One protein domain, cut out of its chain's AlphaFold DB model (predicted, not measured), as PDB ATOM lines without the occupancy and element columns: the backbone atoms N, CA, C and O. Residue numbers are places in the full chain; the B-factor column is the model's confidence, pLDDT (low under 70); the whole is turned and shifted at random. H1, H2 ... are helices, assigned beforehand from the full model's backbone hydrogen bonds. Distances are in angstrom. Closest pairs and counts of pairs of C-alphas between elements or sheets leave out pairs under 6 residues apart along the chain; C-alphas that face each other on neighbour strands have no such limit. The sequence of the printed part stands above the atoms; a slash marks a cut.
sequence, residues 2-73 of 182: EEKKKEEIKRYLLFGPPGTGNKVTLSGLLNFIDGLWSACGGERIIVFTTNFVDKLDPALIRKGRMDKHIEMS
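AT A GLANCE: This is residues 2 to 73 of the 182 residues of the protein "BnaAnng18720D protein" of Brassica napus (UniProt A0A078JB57). With little regular structure, the printed part is a small body of H2 and a long winding stretch that folds back from it, residues 44 to 73, with an arm, residues 2 to 25, sticking out and ending in H1. The arm makes much of the length. The 72 printed residues hold two named helices, H1 then H2, with 28 residues in them, and no named strand; the class is all helix. The whole is extended and flat, with a radius of gyration of the C-alphas of 19.6 A and spans of 59 by 34 by 17 A.

HOW THE PARTS SIT: H1, residues 2 to 15, stands free. A short link of 10 residues joins it to H2, residues 26 to 39, and the two helices are apart. In H1 and H2 every O i to N i+4 pair is within hydrogen-bond range.

IN THESE COORDINATES: H1 runs 19.7 A from C-alpha 2 at (112.458, 27.929, 31.467). H2 runs 20.1 A to C-alpha 39 at (132.530, -23.119, 33.224).

THE WHOLE: The C-alphas farthest apart, of Glu 2 and Glu 43, are 61.1 A apart. The printed part has no cut. Residues 14 to 24 and 38 to 41 have pLDDT under 70.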
ATOM      1  N   GLU A   2     113.241  29.082  30.989       73.44
ATOM      2  CA  GLU A   2     112.458  27.929  31.467       73.44
ATOM      3  C   GLU A   2     112.327  26.770  30.467       73.44
ATOM      4  O   GLU A   2     112.327  25.617  30.888       73.44
ATOM      5  N   GLU A   3     112.278  27.034  29.157       74.19
ATOM      6  CA  GLU A   3     112.189  25.966  28.145       74.19
ATOM      7  C   GLU A   3     113.438  25.087  28.093       74.19
ATOM      8  O   GLU A   3     113.317  23.866  28.129       74.19
ATOM      9  N   LYS A   4     114.636  25.688  28.138       70.62
ATOM     10  CA  LYS A   4     115.897  24.934  28.232       70.62
ATOM     11  C   LYS A   4     115.931  24.040  29.471       70.62
ATOM     12  O   LYS A   4     116.364  22.898  29.394       70.62
ATOM     13  N   LYS A   5     115.417  24.535  30.600       78.81
ATOM     14  CA  LYS A   5     115.351  23.778  31.857       78.81
ATOM     15  C   LYS A   5     114.336  22.631  31.773       78.81
ATOM     16  O   LYS A   5     114.600  21.544  32.279       78.81
ATOM     17  N   LYS A   6     113.202  22.840  31.090       80.50
ATOM     18  CA  LYS A   6     112.223  21.781  30.798       80.50
ATOM     19  C   LYS A   6     112.794  20.712  29.870       80.50
ATOM     20  O   LYS A   6     112.573  19.539  30.143       80.50
ATOM     21  N   GLU A   7     113.531  21.075  28.821       77.69
ATOM     22  CA  GLU A   7     114.193  20.106  27.934       77.69
ATOM     23  C   GLU A   7     115.255  19.284  28.664       77.69
ATOM     24  O   GLU A   7     115.334  18.072  28.475       77.69
ATOM     25  N   GLU A   8     116.029  19.916  29.543       76.56
ATOM     26  CA  GLU A   8     117.074  19.252  30.320       76.56
ATOM     27  C   GLU A   8     116.485  18.258  31.335       76.56
ATOM     28  O   GLU A   8     116.940  17.117  31.422       76.56
ATOM     29  N   ILE A   9     115.393  18.634  32.013       80.25
ATOM     30  CA  ILE A   9     114.625  17.744  32.901       80.25
ATOM     31  C   ILE A   9     113.972  16.608  32.107       80.25
ATOM     32  O   ILE A   9     114.002  15.456  32.537       80.25
ATOM     33  N   LYS A  10     113.411  16.904  30.928       79.12
ATOM     34  CA  LYS A  10     112.805  15.895  30.051       79.12
ATOM     35  C   LYS A  10     113.856  14.895  29.579       79.12
ATOM     36  O   LYS A  10     113.590  13.700  29.586       79.12
ATOM     37  N   ARG A  11     115.070  15.353  29.258       70.38
ATOM     38  CA  ARG A  11     116.212  14.498  28.914       70.38
ATOM     39  C   ARG A  11     116.659  13.638  30.098       70.38
ATOM     40  O   ARG A  11     116.925  12.461  29.896       70.38
ATOM     41  N   TYR A  12     116.683  14.182  31.314       70.94
ATOM     42  CA  TYR A  12     117.019  13.436  32.533       70.94
ATOM     43  C   TYR A  12     115.978  12.355  32.871       70.94
ATOM     44  O   TYR A  12     116.338  11.256  33.278       70.94
ATOM     45  N   LEU A  13     114.689  12.648  32.664       71.94
ATOM     46  CA  LEU A  13     113.593  11.692  32.855       71.94
ATOM     47  C   LEU A  13     113.560  10.607  31.768       71.94
ATOM     48  O   LEU A  13     113.226   9.467  32.075       71.94
ATOM     49  N   LEU A  14     113.902  10.941  30.516       68.06
ATOM     50  CA  LEU A  14     113.871   9.992  29.395       68.06
ATOM     51  C   LEU A  14     115.144   9.133  29.285       68.06
ATOM     52  O   LEU A  14     115.065   7.987  28.857       68.06
ATOM     53  N   PHE A  15     116.310   9.683  29.643       66.12
ATOM     54  CA  PHE A  15     117.622   9.048  29.440       66.12
ATOM     55  C   PHE A  15     118.400   8.769  30.738       66.12
ATOM     56  O   PHE A  15     119.501   8.221  30.673       66.12
ATOM     57  N   GLY A  16     117.840   9.100  31.909       60.31
ATOM     58  CA  GLY A  16     118.496   8.923  33.206       60.31
ATOM     59  C   GLY A  16     119.679   9.880  33.434       60.31
ATOM     60  O   GLY A  16     120.014  10.687  32.560       60.31
ATOM     61  N   PRO A  17     120.323   9.833  34.618       63.88
ATOM     62  CA  PRO A  17     121.506  10.638  34.896       63.88
ATOM     63  C   PRO A  17     122.635  10.340  33.890       63.88
ATOM     64  O   PRO A  17     122.866   9.176  33.543       63.88
ATOM     65  N   PRO A  18     123.367  11.366  33.410       55.09
ATOM     66  CA  PRO A  18     124.463  11.185  32.466       55.09
ATOM     67  C   PRO A  18     125.575  10.375  33.140       55.09
ATOM     68  O   PRO A  18     126.352  10.894  33.933       55.09
ATOM     69  N   GLY A  19     125.610   9.075  32.844       56.03
ATOM     70  CA  GLY A  19     126.542   8.125  33.453       56.03
ATOM     71  C   GLY A  19     125.948   6.745  33.735       56.03
ATOM     72  O   GLY A  19     126.710   5.794  33.857       56.03
ATOM     73  N   THR A  20     124.618   6.596  33.765       54.50
ATOM     74  CA  THR A  20     123.950   5.308  34.045       54.50
ATOM     75  C   THR A  20     123.207   4.744  32.835       54.50
ATOM     76  O   THR A  20     122.174   4.094  32.967       54.50
ATOM     77  N   GLY A  21     123.716   4.981  31.627       54.22
ATOM     78  CA  GLY A  21     123.429   4.038  30.554       54.22
ATOM     79  C   GLY A  21     124.181   2.764  30.904       54.22
ATOM     80  O   GLY A  21     125.396   2.848  31.078       54.22
ATOM     81  N   ASN A  22     123.494   1.625  31.026       59.16
ATOM     82  CA  ASN A  22     124.099   0.291  31.101       59.16
ATOM     83  C   ASN A  22     124.908   0.033  29.819       59.16
ATOM     84  O   ASN A  22     124.508  -0.721  28.935       59.16
ATOM     85  N   LYS A  23     126.036   0.727  29.674       62.41
ATOM     86  CA  LYS A  23     127.006   0.527  28.618       62.41
ATOM     87  C   LYS A  23     127.700  -0.766  28.980       62.41
ATOM     88  O   LYS A  23     128.611  -0.777  29.802       62.41
ATOM     89  N   VAL A  24     127.231  -1.855  28.386       66.44
ATOM     90  CA  VAL A  24     128.004  -3.089  28.339       66.44
ATOM     91  C   VAL A  24     129.336  -2.709  27.703       66.44
ATOM     92  O   VAL A  24     129.398  -2.316  26.538       66.44
ATOM     93  N   THR A  25     130.392  -2.704  28.510       75.88
ATOM     94  CA  THR A  25     131.735  -2.466  28.002       75.88
ATOM     95  C   THR A  25     132.156  -3.709  27.239       75.88
ATOM     96  O   THR A  25     131.796  -4.824  27.623       75.88
ATOM     97  N   LEU A  26     132.930  -3.528  26.168       70.94
ATOM     98  CA  LEU A  26     133.514  -4.653  25.445       70.94
ATOM     99  C   LEU A  26     134.225  -5.576  26.445       70.94
ATOM    100  O   LEU A  26     133.850  -6.729  26.562       70.94
ATOM    101  N   SER A  27     135.102  -5.029  27.294       70.75
ATOM    102  CA  SER A  27     135.772  -5.774  28.371       70.75
ATOM    103  C   SER A  27     134.813  -6.568  29.279       70.75
ATOM    104  O   SER A  27     135.092  -7.722  29.590       70.75
ATOM    105  N   GLY A  28     133.654  -6.011  29.652       78.06
ATOM    106  CA  GLY A  28     132.646  -6.717  30.452       78.06
ATOM    107  C   GLY A  28     132.013  -7.907  29.723       78.06
ATOM    108  O   GLY A  28     131.875  -8.980  30.306       78.06
ATOM    109  N   LEU A  29     131.688  -7.745  28.438       76.94
ATOM    110  CA  LEU A  29     131.202  -8.837  27.589       76.94
ATOM    111  C   LEU A  29     132.265  -9.933  27.409       76.94
ATOM    112  O   LEU A  29     131.943 -11.117  27.445       76.94
ATOM    113  N   LEU A  30     133.532  -9.547  27.250       74.94
ATOM    114  CA  LEU A  30     134.640 -10.482  27.050       74.94
ATOM    115  C   LEU A  30     134.935 -11.309  28.299       74.94
ATOM    116  O   LEU A  30     135.048 -12.525  28.206       74.94
ATOM    117  N   ASN A  31     134.959 -10.678  29.473       75.44
ATOM    118  CA  ASN A  31     135.135 -11.390  30.741       75.44
ATOM    119  C   ASN A  31     133.988 -12.382  31.003       75.44
ATOM    120  O   ASN A  31     134.199 -13.451  31.573       75.44
ATOM    121  N   PHE A  32     132.770 -12.052  30.566       79.94
ATOM    122  CA  PHE A  32     131.640 -12.973  30.631       79.94
ATOM    123  C   PHE A  32     131.819 -14.180  29.693       79.94
ATOM    124  O   PHE A  32     131.608 -15.318  30.113       79.94
ATOM    125  N   ILE A  33     132.256 -13.950  28.449       77.25
ATOM    126  CA  ILE A  33     132.584 -15.015  27.487       77.25
ATOM    127  C   ILE A  33     133.695 -15.923  28.034       77.25
ATOM    128  O   ILE A  33     133.589 -17.142  27.928       77.25
ATOM    129  N   ASP A  34     134.715 -15.358  28.677       73.12
ATOM    130  CA  ASP A  34     135.802 -16.125  29.301       73.12
ATOM    131  C   ASP A  34     135.305 -17.028  30.436       73.12
ATOM    132  O   ASP A  34     135.752 -18.171  30.590       73.12
ATOM    133  N   GLY A  35     134.337 -16.532  31.212       75.88
ATOM    134  CA  GLY A  35     133.635 -17.320  32.219       75.88
ATOM    135  C   GLY A  35     132.857 -18.482  31.598       75.88
ATOM    136  O   GLY A  35     132.928 -19.605  32.094       75.88
ATOM    137  N   LEU A  36     132.174 -18.249  30.473       74.00
ATOM    138  CA  LEU A  36     131.462 -19.293  29.728       74.00
ATOM    139  C   LEU A  36     132.403 -20.354  29.145       74.00
ATOM    140  O   LEU A  36     132.062 -21.537  29.178       74.00
ATOM    141  N   TRP A  37     133.572 -19.942  28.650       71.06
ATOM    142  CA  TRP A  37     134.606 -20.836  28.116       71.06
ATOM    143  C   TRP A  37     135.145 -21.795  29.184       71.06
ATOM    144  O   TRP A  37     135.432 -22.952  28.896       71.06
ATOM    145  N   SER A  38     135.245 -21.326  30.432       68.00
ATOM    146  CA  SER A  38     135.835 -22.087  31.542       68.00
ATOM    147  C   SER A  38     134.820 -22.934  32.322       68.00
ATOM    148  O   SER A  38     135.193 -23.923  32.945       68.00
ATOM    149  N   ALA A  39     133.539 -22.547  32.326       65.25
ATOM    150  CA  ALA A  39     132.530 -23.119  33.224       65.25
ATOM    151  C   ALA A  39     131.780 -24.344  32.669       65.25
ATOM    152  O   ALA A  39     131.020 -24.978  33.400       65.25
ATOM    153  N   CYS A  40     131.935 -24.675  31.387       58.50
ATOM    154  CA  CYS A  40     131.106 -25.688  30.736       58.50
ATOM    155  C   CYS A  40     131.922 -26.941  30.399       58.50
ATOM    156  O   CYS A  40     132.710 -26.932  29.465       58.50
ATOM    157  N   GLY A  41     131.688 -28.046  31.112       62.62
ATOM    158  CA  GLY A  41     132.327 -29.350  30.863       62.62
ATOM    159  C   GLY A  41     131.851 -30.090  29.601       62.62
ATOM    160  O   GLY A  41     131.867 -31.316  29.591       62.62
ATOM    161  N   GLY A  42     131.377 -29.379  28.573       70.00
ATOM    162  CA  GLY A  42     130.903 -29.955  27.311       70.00
ATOM    163  C   GLY A  42     131.491 -29.234  26.100       70.00
ATOM    164  O   GLY A  42     131.826 -28.054  26.181       70.00
ATOM    165  N   GLU A  43     131.598 -29.936  24.973       78.56
ATOM    166  CA  GLU A  43     132.136 -29.393  23.722       78.56
ATOM    167  C   GLU A  43     131.184 -28.329  23.146       78.56
ATOM    168  O   GLU A  43     129.997 -28.585  22.932       78.56
ATOM    169  N   ARG A  44     131.684 -27.109  22.917       77.44
ATOM    170  CA  ARG A  44     130.916 -25.995  22.336       77.44
ATOM    171  C   ARG A  44     131.729 -25.287  21.265       77.44
ATOM    172  O   ARG A  44     132.922 -25.061  21.439       77.44
ATOM    173  N   ILE A  45     131.056 -24.878  20.192       85.38
ATOM    174  CA  ILE A  45     131.618 -24.015  19.149       85.38
ATOM    175  C   ILE A  45     130.981 -22.634  19.301       85.38
ATOM    176  O   ILE A  45     129.756 -22.513  19.299       85.38
ATOM    177  N   ILE A  46     131.807 -21.598  19.437       83.75
ATOM    178  CA  ILE A  46     131.361 -20.202  19.510       83.75
ATOM    179  C   ILE A  46     131.836 -19.488  18.246       83.75
ATOM    180  O   ILE A  46     133.018 -19.535  17.911       83.75
ATOM    181  N   VAL A  47     130.911 -18.825  17.549       89.50
ATOM    182  CA  VAL A  47     131.198 -18.070  16.324       89.50
ATOM    183  C   VAL A  47     131.057 -16.579  16.605       89.50
ATOM    184  O   VAL A  47     130.028 -16.131  17.107       89.50
ATOM    185  N   PHE A  48     132.088 -15.815  16.247       86.88
ATOM    186  CA  PHE A  48     132.095 -14.356  16.310       86.88
ATOM    187  C   PHE A  48     132.185 -13.775  14.902       86.88
ATOM    188  O   PHE A  48     132.908 -14.294  14.054       86.88
ATOM    189  N   THR A  49     131.494 -12.663  14.670       92.19
ATOM    190  CA  THR A  49     131.555 -11.908  13.413       92.19
ATOM    191  C   THR A  49     131.949 -10.468  13.714       92.19
ATOM    192  O   THR A  49     131.342  -9.833  14.576       92.19
ATOM    193  N   THR A  50     132.942  -9.931  13.008       89.56
ATOM    194  CA  THR A  50     133.325  -8.515  13.094       89.56
ATOM    195  C   THR A  50     133.685  -7.989  11.713       89.56
ATOM    196  O   THR A  50     134.288  -8.704  10.918       89.56
ATOM    197  N   ASN A  51     133.359  -6.723  11.452       93.00
ATOM    198  CA  ASN A  51     133.847  -6.002  10.272       93.00
ATOM    199  C   ASN A  51     135.192  -5.300  10.541       93.00
ATOM    200  O   ASN A  51     135.807  -4.777   9.620       93.00
ATOM    201  N   PHE A  52     135.638  -5.245  11.804       89.81
ATOM    202  CA  PHE A  52     136.847  -4.535  12.226       89.81
ATOM    203  C   PHE A  52     137.652  -5.408  13.190       89.81
ATOM    204  O   PHE A  52     137.479  -5.325  14.408       89.81
ATOM    205  N   VAL A  53     138.518  -6.264  12.651       87.75
ATOM    206  CA  VAL A  53     139.351  -7.158  13.470       87.75
ATOM    207  C   VAL A  53     140.349  -6.376  14.335       87.75
ATOM    208  O   VAL A  53     140.520  -6.702  15.504       87.75
ATOM    209  N   ASP A  54     140.889  -5.264  13.829       88.44
ATOM    210  CA  ASP A  54     141.892  -4.442  14.531       88.44
ATOM    211  C   ASP A  54     141.338  -3.677  15.742       88.44
ATOM    212  O   ASP A  54     142.090  -3.130  16.546       88.44
ATOM    213  N   LYS A  55     140.007  -3.608  15.866       86.88
ATOM    214  CA  LYS A  55     139.327  -2.988  17.013       86.88
ATOM    215  C   LYS A  55     138.989  -3.991  18.112       86.88
ATOM    216  O   LYS A  55     138.449  -3.588  19.142       86.88
ATOM    217  N   LEU A  56     139.246  -5.281  17.892       84.31
ATOM    218  CA  LEU A  56     139.065  -6.293  18.922       84.31
ATOM    219  C   LEU A  56     140.180  -6.205  19.961       84.31
ATOM    220  O   LEU A  56     141.312  -5.833  19.660       84.31
ATOM    221  N   ASP A  57     139.848  -6.582  21.194       83.25
ATOM    222  CA  ASP A  57     140.845  -6.714  22.247       83.25
ATOM    223  C   ASP A  57     141.875  -7.790  21.840       83.25
ATOM    224  O   ASP A  57     141.481  -8.935  21.569       83.25
ATOM    225  N   PRO A  58     143.186  -7.469  21.817       84.12
ATOM    226  CA  PRO A  58     144.237  -8.425  21.487       84.12
ATOM    227  C   PRO A  58     144.242  -9.688  22.355       84.12
ATOM    228  O   PRO A  58     144.891 -10.665  21.991       84.12
ATOM    229  N   ALA A  59     143.578  -9.691  23.514       81.81
ATOM    230  CA  ALA A  59     143.413 -10.869  24.354       81.81
ATOM    231  C   ALA A  59     142.474 -11.922  23.741       81.81
ATOM    232  O   ALA A  59     142.695 -13.110  23.967       81.81
ATOM    233  N   LEU A  60     141.469 -11.524  22.950       78.50
ATOM    234  CA  LEU A  60     140.503 -12.455  22.342       78.50
ATOM    235  C   LEU A  60     141.061 -13.219  21.158       78.50
ATOM    236  O   LEU A  60     140.802 -14.407  21.024       78.50
ATOM    237  N   ILE A  61     141.838 -12.539  20.319       83.00
ATOM    238  CA  ILE A  61     142.418 -13.100  19.089       83.00
ATOM    239  C   ILE A  61     143.570 -14.080  19.369       83.00
ATOM    240  O   ILE A  61     144.206 -14.595  18.449       83.00
ATOM    241  N   ARG A  62     143.895 -14.320  20.646       84.44
ATOM    242  CA  ARG A  62     144.922 -15.281  21.050       84.44
ATOM    243  C   ARG A  62     144.415 -16.710  20.884       84.44
ATOM    244  O   ARG A  62     143.240 -17.018  21.088       84.44
ATOM    245  N   LYS A  63     145.365 -17.600  20.599       80.12
ATOM    246  CA  LYS A  63     145.154 -19.052  20.607       80.12
ATOM    247  C   LYS A  63     144.630 -19.498  21.979       80.12
ATOM    248  O   LYS A  63     145.135 -19.032  23.000       80.12
ATOM    249  N   GLY A  64     143.637 -20.384  21.989       79.69
ATOM    250  CA  GLY A  64     142.908 -20.840  23.175       79.69
ATOM    251  C   GLY A  64     141.583 -20.112  23.433       79.69
ATOM    252  O   GLY A  64     140.866 -20.507  24.347       79.69
ATOM    253  N   ARG A  65     141.264 -19.064  22.658       80.56
ATOM    254  CA  ARG A  65     139.963 -18.364  22.672       80.56
ATOM    255  C   ARG A  65     139.387 -18.239  21.265       80.56
ATOM    256  O   ARG A  65     138.279 -18.682  20.999       80.56
ATOM    257  N   MET A  66     140.152 -17.650  20.345       86.75
ATOM    258  CA  MET A  66     139.824 -17.618  18.919       86.75
ATOM    259  C   MET A  66     140.859 -18.442  18.157       86.75
ATOM    260  O   MET A  66     141.898 -17.952  17.722       86.75
ATOM    261  N   ASP A  67     140.587 -19.739  18.035       85.88
ATOM    262  CA  ASP A  67     141.531 -20.682  17.427       85.88
ATOM    263  C   ASP A  67     141.515 -20.650  15.895       85.88
ATOM    264  O   ASP A  67     142.516 -20.974  15.246       85.88
ATOM    265  N   LYS A  68     140.376 -20.275  15.302       89.06
ATOM    266  CA  LYS A  68     140.176 -20.201  13.853       89.06
ATOM    267  C   LYS A  68     139.711 -18.810  13.452       89.06
ATOM    268  O   LYS A  68     138.667 -18.346  13.896       89.06
ATOM    269  N   HIS A  69     140.475 -18.193  12.556       89.88
ATOM    270  CA  HIS A  69     140.119 -16.944  11.899       89.88
ATOM    271  C   HIS A  69     139.782 -17.247  10.442       89.88
ATOM    272  O   HIS A  69     140.608 -17.804   9.719       89.88
ATOM    273  N   ILE A  70     138.558 -16.916  10.040       92.88
ATOM    274  CA  ILE A  70     138.091 -17.033   8.660       92.88
ATOM    275  C   ILE A  70     137.840 -15.615   8.168       92.88
ATOM    276  O   ILE A  70     136.961 -14.924   8.682       92.88
ATOM    277  N   GLU A  71     138.635 -15.179   7.199       92.50
ATOM    278  CA  GLU A  71     138.424 -13.902   6.532       92.50
ATOM    279  C   GLU A  71     137.339 -14.062   5.463       92.50
ATOM    280  O   GLU A  71     137.433 -14.923   4.588       92.50
ATOM    281  N   MET A  72     136.303 -13.227   5.533       92.00
ATOM    282  CA  MET A  72     135.282 -13.135   4.491       92.00
ATOM    283  C   MET A  72     135.652 -11.998   3.539       92.00
ATOM    284  O   MET A  72     135.294 -10.844   3.770       92.00
ATOM    285  N   SER A  73     136.404 -12.329   2.490       90.44
ATOM    286  CA  SER A  73     136.805 -11.373   1.459       90.44
ATOM    287  C   SER A  73     135.636 -10.967   0.554       90.44
ATOM    288  O   SER A  73     134.533 -11.514   0.622       90.44
TER     289      SER A  73